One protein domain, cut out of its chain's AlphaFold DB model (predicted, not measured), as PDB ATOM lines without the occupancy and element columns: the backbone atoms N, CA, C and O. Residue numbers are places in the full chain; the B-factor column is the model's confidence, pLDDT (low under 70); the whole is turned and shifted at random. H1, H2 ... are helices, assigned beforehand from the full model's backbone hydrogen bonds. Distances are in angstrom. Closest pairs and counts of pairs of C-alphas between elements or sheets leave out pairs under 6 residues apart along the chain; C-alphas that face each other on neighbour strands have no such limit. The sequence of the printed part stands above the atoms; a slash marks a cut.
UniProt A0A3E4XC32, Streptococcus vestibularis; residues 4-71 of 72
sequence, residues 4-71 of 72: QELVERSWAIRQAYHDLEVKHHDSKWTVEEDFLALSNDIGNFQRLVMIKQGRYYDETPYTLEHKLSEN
ATOM      1  N   GLN A   4     124.455 127.214  72.099       96.00
ATOM      2  CA  GLN A   4     125.244 128.024  71.171       96.00
ATOM      3  C   GLN A   4     125.310 127.391  69.771       96.00
ATOM      4  O   GLN A   4     125.082 128.061  68.770       96.00
ATOM      5  N   GLU A   5     125.542 126.079  69.713       96.50
ATOM      6  CA  GLU A   5     125.573 125.313  68.462       96.50
ATOM      7  C   GLU A   5     124.203 125.329  67.757       96.50
ATOM      8  O   GLU A   5     124.133 125.435  66.536       96.50
ATOM      9  N   LEU A   6     123.103 125.278  68.519       93.12
ATOM     10  CA  LEU A   6     121.747 125.447  67.984       93.12
ATOM     11  C   LEU A   6     121.555 126.825  67.346       93.12
ATOM     12  O   LEU A   6     121.102 126.905  66.210       93.12
ATOM     13  N   VAL A   7     121.941 127.892  68.049       94.00
ATOM     14  CA  VAL A   7     121.821 129.272  67.554       94.00
ATOM     15  C   VAL A   7     122.602 129.457  66.253       94.00
ATOM     16  O   VAL A   7     122.071 130.015  65.294       94.00
ATOM     17  N   GLU A   8     123.832 128.953  66.184       96.81
ATOM     18  CA  GLU A   8     124.668 129.035  64.979       96.81
ATOM     19  C   GLU A   8     124.044 128.295  63.791       96.81
ATOM     20  O   GLU A   8     124.001 128.822  62.676       96.81
ATOM     21  N   ARG A   9     123.494 127.099  64.028       95.81
ATOM     22  CA  ARG A   9     122.788 126.333  62.993       95.81
ATOM     23  C   ARG A   9     121.516 127.036  62.523       95.81
ATOM     24  O   ARG A   9     121.280 127.089  61.317       95.81
ATOM     25  N   SER A  10     120.727 127.600  63.435       93.38
ATOM     26  CA  SER A  10     119.519 128.360  63.092       93.38
ATOM     27  C   SER A  10     119.851 129.601  62.261       93.38
ATOM     28  O   SER A  10     119.185 129.869  61.262       93.38
ATOM     29  N   TRP A  11     120.933 130.312  62.595       95.75
ATOM     30  CA  TRP A  11     121.420 131.440  61.795       95.75
ATOM     31  C   TRP A  11     121.859 131.027  60.392       95.75
ATOM     32  O   TRP A  11     121.515 131.705  59.423       95.75
ATOM     33  N   ALA A  12     122.574 129.906  60.260       97.69
ATOM     34  CA  ALA A  12     122.977 129.389  58.955       97.69
ATOM     35  C   ALA A  12     121.760 129.053  58.073       97.69
ATOM     36  O   ALA A  12     121.750 129.369  56.883       97.69
ATOM     37  N   ILE A  13     120.708 128.476  58.662       95.94
ATOM     38  CA  ILE A  13     119.442 128.208  57.969       95.94
ATOM     39  C   ILE A  13     118.773 129.521  57.543       95.94
ATOM     40  O   ILE A  13     118.430 129.667  56.369       95.94
ATOM     41  N   ARG A  14     118.633 130.506  58.444       95.38
ATOM     42  CA  ARG A  14     118.025 131.810  58.114       95.38
ATOM     43  C   ARG A  14     118.765 132.514  56.978       95.38
ATOM     44  O   ARG A  14     118.121 133.111  56.117       95.38
ATOM     45  N   GLN A  15     120.094 132.424  56.957       97.31
ATOM     46  CA  GLN A  15     120.905 132.995  55.887       97.31
ATOM     47  C   GLN A  15     120.654 132.301  54.543       97.31
ATOM     48  O   GLN A  15     120.482 132.985  53.539       97.31
ATOM     49  N   ALA A  16     120.549 130.970  54.521       97.94
ATOM     50  CA  ALA A  16     120.201 130.242  53.302       97.94
ATOM     51  C   ALA A  16     118.807 130.632  52.769       97.94
ATOM     52  O   ALA A  16     118.629 130.762  51.559       97.94
ATOM     53  N   TYR A  17     117.833 130.876  53.654       96.44
ATOM     54  CA  TYR A  17     116.523 131.407  53.259       96.44
ATOM     55  C   TYR A  17     116.608 132.834  52.712       96.44
ATOM     56  O   TYR A  17     116.053 133.087  51.649       96.44
ATOM     57  N   HIS A  18     117.373 133.733  53.343       97.19
ATOM     58  CA  HIS A  18     117.618 135.075  52.798       97.19
ATOM     59  C   HIS A  18     118.191 135.032  51.376       97.19
ATOM     60  O   HIS A  18     117.812 135.840  50.531       97.19
ATOM     61  N   ASP A  19     119.109 134.105  51.101       98.06
ATOM     62  CA  ASP A  19     119.703 133.966  49.772       98.06
ATOM     63  C   ASP A  19     118.654 133.510  48.738       98.06
ATOM     64  O   ASP A  19     118.673 133.959  47.588       98.06
ATOM     65  N   LEU A  20     117.704 132.659  49.144       97.94
ATOM     66  CA  LEU A  20     116.558 132.270  48.316       97.94
ATOM     67  C   LEU A  20     115.573 133.426  48.112       97.94
ATOM     68  O   LEU A  20     115.122 133.635  46.988       97.94
ATOM     69  N   GLU A  21     115.260 134.182  49.162       97.69
ATOM     70  CA  GLU A  21     114.380 135.352  49.098       97.69
ATOM     71  C   GLU A  21     114.921 136.371  48.091       97.69
ATOM     72  O   GLU A  21     114.216 136.735  47.154       97.69
ATOM     73  N   VAL A  22     116.208 136.722  48.181       98.06
ATOM     74  CA  VAL A  22     116.840 137.649  47.230       98.06
ATOM     75  C   VAL A  22     116.820 137.077  45.816       98.06
ATOM     76  O   VAL A  22     116.494 137.788  44.873       98.06
ATOM     77  N   LYS A  23     117.123 135.785  45.646       98.19
ATOM     78  CA  LYS A  23     117.128 135.131  44.329       98.19
ATOM     79  C   LYS A  23     115.759 135.142  43.641       98.19
ATOM     80  O   LYS A  23     115.706 135.154  42.412       98.19
ATOM     81  N   HIS A  24     114.674 135.047  44.405       97.50
ATOM     82  CA  HIS A  24     113.325 134.855  43.867       97.50
ATOM     83  C   HIS A  24     112.436 136.101  43.946       97.50
ATOM     84  O   HIS A  24     111.468 136.193  43.190       97.50
ATOM     85  N   HIS A  25     112.756 137.043  44.830       96.12
ATOM     86  CA  HIS A  25     111.918 138.194  45.159       96.12
ATOM     87  C   HIS A  25     112.688 139.524  45.212       96.12
ATOM     88  O   HIS A  25     112.078 140.548  45.506       96.12
ATOM     89  N   ASP A  26     113.998 139.526  44.924       97.25
ATOM     90  CA  ASP A  26     114.878 140.709  44.946       97.25
ATOM     91  C   ASP A  26     114.894 141.467  46.290       97.25
ATOM     92  O   ASP A  26     115.340 142.613  46.385       97.25
ATOM     93  N   SER A  27     114.434 140.825  47.361       97.12
ATOM     94  CA  SER A  27     114.361 141.386  48.705       97.12
ATOM     95  C   SER A  27     114.580 140.300  49.752       97.12
ATOM     96  O   SER A  27     114.541 139.107  49.459       97.12
ATOM     97  N   LYS A  28     114.854 140.731  50.981       97.44
ATOM     98  CA  LYS A  28     114.813 139.880  52.168       97.44
ATOM     99  C   LYS A  28     113.544 140.197  52.928       97.44
ATOM    100  O   LYS A  28     113.126 141.358  52.932       97.44
ATOM    101  N   TRP A  29     112.995 139.197  53.593       96.94
ATOM    102  CA  TRP A  29     111.903 139.411  54.521       96.94
ATOM    103  C   TRP A  29     112.313 140.386  55.620       96.94
ATOM    104  O   TRP A  29     113.441 140.356  56.124       96.94
ATOM    105  N   THR A  30     111.394 141.274  55.977       96.44
ATOM    106  CA  THR A  30     111.574 142.146  57.132       96.44
ATOM    107  C   THR A  30     111.327 141.379  58.429       96.44
ATOM    108  O   THR A  30     110.799 140.267  58.446       96.44
ATOM    109  N   VAL A  31     111.672 142.002  59.556       94.94
ATOM    110  CA  VAL A  31     111.373 141.441  60.882       94.94
ATOM    111  C   VAL A  31     109.862 141.252  61.074       94.94
ATOM    112  O   VAL A  31     109.435 140.300  61.721       94.94
ATOM    113  N   GLU A  32     109.039 142.127  60.497       97.12
ATOM    114  CA  GLU A  32     107.580 142.006  60.514       97.12
ATOM    115  C   GLU A  32     107.092 140.790  59.714       97.12
ATOM    116  O   GLU A  32     106.177 140.103  60.161       97.12
ATOM    117  N   GLU A  33     107.704 140.493  58.567       95.94
ATOM    118  CA  GLU A  33     107.380 139.308  57.759       95.94
ATOM    119  C   GLU A  33     107.828 138.010  58.447       95.94
ATOM    120  O   GLU A  33     107.053 137.052  58.520       95.94
ATOM    121  N   ASP A  34     109.013 138.011  59.063       93.75
ATOM    122  CA  ASP A  34     109.471 136.908  59.916       93.75
ATOM    123  C   ASP A  34     108.490 136.678  61.087       93.75
ATOM    124  O   ASP A  34     108.120 135.539  61.394       93.75
ATOM    125  N   PHE A  35     107.995 137.752  61.713       95.00
ATOM    126  CA  PHE A  35     106.996 137.660  62.780       95.00
ATOM    127  C   PHE A  35     105.640 137.141  62.280       95.00
ATOM    128  O   PHE A  35     104.977 136.372  62.982       95.00
ATOM    129  N   LEU A  36     105.224 137.509  61.065       96.06
ATOM    130  CA  LEU A  36     104.007 136.977  60.452       96.06
ATOM    131  C   LEU A  36     104.098 135.458  60.258       96.06
ATOM    132  O   LEU A  36     103.153 134.753  60.621       96.06
ATOM    133  N   ALA A  37     105.226 134.936  59.768       93.25
ATOM    134  CA  ALA A  37     105.422 133.490  59.652       93.25
ATOM    135  C   ALA A  37     105.419 132.787  61.014       93.25
ATOM    136  O   ALA A  37     104.700 131.797  61.181       93.25
ATOM    137  N   LEU A  38     106.104 133.348  62.017       92.88
ATOM    138  CA  LEU A  38     106.059 132.827  63.386       92.88
ATOM    139  C   LEU A  38     104.622 132.779  63.931       92.88
ATOM    140  O   LEU A  38     104.211 131.788  64.536       92.88
ATOM    141  N   SER A  39     103.819 133.820  63.695       95.19
ATOM    142  CA  SER A  39     102.430 133.865  64.169       95.19
ATOM    143  C   SER A  39     101.565 132.739  63.585       95.19
ATOM    144  O   SER A  39     100.706 132.187  64.277       95.19
ATOM    145  N   ASN A  40     101.830 132.344  62.336       93.00
ATOM    146  CA  ASN A  40     101.151 131.230  61.684       93.00
ATOM    147  C   ASN A  40     101.530 129.884  62.326       93.00
ATOM    148  O   ASN A  40     100.662 129.040  62.569       93.00
ATOM    149  N   ASP A  41     102.804 129.692  62.670       92.38
ATOM    150  CA  ASP A  41     103.267 128.489  63.367       92.38
ATOM    151  C   ASP A  41     102.701 128.376  64.782       92.38
ATOM    152  O   ASP A  41     102.259 127.290  65.175       92.38
ATOM    153  N   ILE A  42     102.596 129.500  65.498       93.44
ATOM    154  CA  ILE A  42     101.908 129.585  66.791       93.44
ATOM    155  C   ILE A  42     100.427 129.220  66.640       93.44
ATOM    156  O   ILE A  42      99.906 128.443  67.441       93.44
ATOM    157  N   GLY A  43      99.734 129.727  65.617       92.19
ATOM    158  CA  GLY A  43      98.326 129.396  65.368       92.19
ATOM    159  C   GLY A  43      98.105 127.899  65.111       92.19
ATOM    160  O   GLY A  43      97.186 127.287  65.664       92.19
ATOM    161  N   ASN A  44      98.992 127.274  64.334       91.31
ATOM    162  CA  ASN A  44      98.980 125.828  64.105       91.31
ATOM    163  C   ASN A  44      99.230 125.037  65.400       91.31
ATOM    164  O   ASN A  44      98.516 124.073  65.683       91.31
ATOM    165  N   PHE A  45     100.187 125.472  66.224       92.62
ATOM    166  CA  PHE A  45     100.425 124.894  67.547       92.62
ATOM    167  C   PHE A  45      99.188 125.012  68.454       92.62
ATOM    168  O   PHE A  45      98.761 124.027  69.059       92.62
ATOM    169  N   GLN A  46      98.553 126.185  68.501       92.44
ATOM    170  CA  GLN A  46      97.335 126.418  69.283       92.44
ATOM    171  C   GLN A  46      96.190 125.494  68.851       92.44
ATOM    172  O   GLN A  46      95.489 124.946  69.706       92.44
ATOM    173  N   ARG A  47      96.024 125.255  67.544       92.56
ATOM    174  CA  ARG A  47      95.046 124.283  67.028       92.56
ATOM    175  C   ARG A  47      95.293 122.884  67.594       92.56
ATOM    176  O   ARG A  47      94.355 122.265  68.092       92.56
ATOM    177  N   LEU A  48      96.541 122.416  67.593       93.62
ATOM    178  CA  LEU A  48      96.908 121.102  68.139       93.62
ATOM    179  C   LEU A  48      96.669 121.010  69.652       93.62
ATOM    180  O   LEU A  48      96.246 119.965  70.151       93.62
ATOM    181  N   VAL A  49      96.865 122.107  70.391       93.81
ATOM    182  CA  VAL A  49      96.488 122.177  71.812       93.81
ATOM    183  C   VAL A  49      94.978 121.990  71.985       93.81
ATOM    184  O   VAL A  49      94.557 121.217  72.845       93.81
ATOM    185  N   MET A  50      94.155 122.645  71.160       94.69
ATOM    186  CA  MET A  50      92.698 122.486  71.223       94.69
ATOM    187  C   MET A  50      92.244 121.068  70.850       94.69
ATOM    188  O   MET A  50      91.328 120.549  71.490       94.69
ATOM    189  N   ILE A  51      92.904 120.419  69.882       93.56
ATOM    190  CA  ILE A  51      92.668 119.008  69.528       93.56
ATOM    191  C   ILE A  51      92.960 118.106  70.732       93.56
ATOM    192  O   ILE A  51      92.096 117.337  71.149       93.56
ATOM    193  N   LYS A  52      94.126 118.264  71.376       91.94
ATOM    194  CA  LYS A  52      94.495 117.495  72.580       91.94
ATOM    195  C   LYS A  52      93.511 117.691  73.740       91.94
ATOM    196  O   LYS A  52      93.341 116.795  74.562       91.94
ATOM    197  N   GLN A  53      92.856 118.850  73.812       94.75
ATOM    198  CA  GLN A  53      91.814 119.155  74.798       94.75
ATOM    199  C   GLN A  53      90.408 118.673  74.396       94.75
ATOM    200  O   GLN A  53      89.465 118.879  75.161       94.75
ATOM    201  N   GLY A  54      90.236 118.076  73.212       94.00
ATOM    202  CA  GLY A  54      88.936 117.643  72.692       94.00
ATOM    203  C   GLY A  54      88.001 118.798  72.315       94.00
ATOM    204  O   GLY A  54      86.783 118.641  72.351       94.00
ATOM    205  N   ARG A  55      88.551 119.981  72.004       94.25
ATOM    206  CA  ARG A  55      87.797 121.213  71.692       94.25
ATOM    207  C   ARG A  55      87.856 121.611  70.217       94.25
ATOM    208  O   ARG A  55      87.328 122.656  69.846       94.25
ATOM    209  N   TYR A  56      88.515 120.806  69.393       91.75
ATOM    210  CA  TYR A  56      88.666 121.025  67.961       91.75
ATOM    211  C   TYR A  56      88.764 119.682  67.230       91.75
ATOM    212  O   TYR A  56      89.088 118.670  67.851       91.75
ATOM    213  N   TYR A  57      88.457 119.676  65.935       86.50
ATOM    214  CA  TYR A  57      88.482 118.476  65.101       86.50
ATOM    215  C   TYR A  57      89.916 118.084  64.721       86.50
ATOM    216  O   TYR A  57      90.759 118.948  64.470       86.50
ATOM    217  N   ASP A  58      90.193 116.781  64.687       81.38
ATOM    218  CA  ASP A  58      91.517 116.240  64.372       81.38
ATOM    219  C   ASP A  58      91.631 115.907  62.879       81.38
ATOM    220  O   ASP A  58      91.267 114.822  62.430       81.38
ATOM    221  N   GLU A  59      92.087 116.884  62.096       80.06
ATOM    222  CA  GLU A  59      92.292 116.761  60.642       80.06
ATOM    223  C   GLU A  59      93.733 117.108  60.226       80.06
ATOM    224  O   GLU A  59      94.056 117.199  59.040       80.06
ATOM    225  N   THR A  60      94.618 117.354  61.193       77.75
ATOM    226  CA  THR A  60      95.971 117.852  60.930       77.75
ATOM    227  C   THR A  60      96.985 116.715  60.771       77.75
ATOM    228  O   THR A  60      96.997 115.798  61.584       77.75
ATOM    229  N   PRO A  61      97.902 116.777  59.783       82.62
ATOM    230  CA  PRO A  61      98.863 115.699  59.514       82.62
ATOM    231  C   PRO A  61     100.087 115.685  60.452       82.62
ATOM    232  O   PRO A  61     101.014 114.908  60.234       82.62
ATOM    233  N   TYR A  62     100.134 116.554  61.463       83.88
ATOM    234  CA  TYR A  62     101.285 116.763  62.349       83.88
ATOM    235  C   TYR A  62     100.883 116.665  63.824       83.88
ATOM    236  O   TYR A  62      99.741 116.936  64.185       83.88
ATOM    237  N   THR A  63     101.837 116.291  64.683       89.31
ATOM    238  CA  THR A  63     101.614 116.130  66.127       89.31
ATOM    239  C   THR A  63     101.944 117.399  66.907       89.31
ATOM    240  O   THR A  63     102.726 118.246  66.462       89.31
ATOM    241  N   LEU A  64     101.372 117.515  68.109       90.75
ATOM    242  CA  LEU A  64     101.640 118.630  69.017       90.75
ATOM    243  C   LEU A  64     103.134 118.744  69.351       90.75
ATOM    244  O   LEU A  64     103.678 119.842  69.352       90.75
ATOM    245  N   GLU A  65     103.793 117.619  69.615       90.94
ATOM    246  CA  GLU A  65     105.207 117.551  69.983       90.94
ATOM    247  C   GLU A  65     106.110 118.023  68.835       90.94
ATOM    248  O   GLU A  65     107.047 118.785  69.067       90.94
ATOM    249  N   HIS A  66     105.792 117.629  67.596       90.25
ATOM    250  CA  HIS A  66     106.515 118.089  66.413       90.25
ATOM    251  C   HIS A  66     106.366 119.602  66.236       90.25
ATOM    252  O   HIS A  66     107.361 120.316  66.153       90.25
ATOM    253  N   LYS A  67     105.132 120.122  66.260       90.62
ATOM    254  CA  LYS A  67     104.897 121.555  66.035       90.62
ATOM    255  C   LYS A  67     105.432 122.433  67.167       90.62
ATOM    256  O   LYS A  67     105.858 123.558  66.920       90.62
ATOM    257  N   LEU A  68     105.457 121.922  68.398       89.75
ATOM    258  CA  LEU A  68     106.108 122.599  69.516       89.75
ATOM    259  C   LEU A  68     107.613 122.773  69.258       89.75
ATOM    260  O   LEU A  68     108.146 123.837  69.545       89.75
ATOM    261  N   SER A  69     108.279 121.769  68.676       87.12
ATOM    262  CA  SER A  69     109.713 121.850  68.363       87.12
ATOM    263  C   SER A  69     110.061 122.847  67.254       87.12
ATOM    264  O   SER A  69     111.189 123.312  67.203       87.12
ATOM    265  N   GLU A  70     109.103 123.218  66.400       86.19
ATOM    266  CA  GLU A  70     109.293 124.262  65.381       86.19
ATOM    267  C   GLU A  70     109.254 125.684  65.972       86.19
ATOM    268  O   GLU A  70     109.663 126.633  65.314       86.19
ATOM    269  N   ASN A  71     108.761 125.837  67.207       80.69
ATOM    270  CA  ASN A  71     108.605 127.126  67.888       80.69
ATOM    271  C   ASN A  71     109.643 127.361  69.011       80.69
ATOM    272  O   ASN A  71     109.541 128.365  69.719       80.69
TER     273      ASN A  71
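What this domain is: This is residues 4 to 71 of the 72 residues of a protein of Streptococcus vestibularis (UniProt A0A3E4XC32). Two long helices, H1 and H2, are set as the arms of an open L, joined at its corner by residues 26 to 30, and the chain then turns at the far end of H2 and folds back so that the short helix H3 packs on the second half of H2. H1 is an arm whose residues 4 to 14 stick out free, and H2 makes most of the longest axis. The printed part has 68 residues with three named helices, in the order H1, H2, H3, and no named strand, and its class is all helix. The whole is loose, with a radius of gyration of the C-alphas of 15.3 A, and only just elongated, spanning 43 by 29 by 20 A.

Where its parts are: H1 is residues 4 to 25 and measures 30.9 A from its first to its last C-alpha; it begins at C-alpha 4, (125.244, 128.024, 71.171), and ends at C-alpha 25, (111.918, 138.194, 45.159). H2 is residues 31 to 52 and measures 31.5 A, beginning at C-alpha 31, (111.373, 141.441, 60.882). H3 is residues 64 to 69, with 8.7 A from its first to its last C-alpha, and ends at C-alpha 69, (109.713, 121.850, 68.363).

How they stand to each other: H1 touches no helix. H1 and H2 are apart, though they follow each other in the chain, and H1 and H3 are apart too. Residues 4 to 14, which belong to H1, stand free, and so do residues 30 to 37, of which 31 to 37 belong to H2. H2 touches H3 with residues 41 to 49 alone. The closest C-alphas of these two helices are those of Leu 48 and Leu 64, 5.4 A apart. H2 and H3 run opposite ways at a shallow tilt of 26 degrees, and they form a helical hairpin. Their centres are 11.2 A apart. In H1, H2 and H3 every O i to N i+4 pair is within hydrogen-bond range.

The domain as a whole: The two C-alphas farthest apart are those of Asp 26 and Gly 54, 44.4 A, while the first and last printed C-alphas, those of Gln 4 and Asn 71, are 17.0 A apart. Without the stretches that stand free, the body has 49 residues and spans 44 by 17 by 16 A. The printed part has no cut. The link from H1 to H2, five residues, is tight, and the link from H2 to H3, 11 residues, is long. The mean pLDDT of the printed part is 93.1, and no printed residue is under 70 in this model.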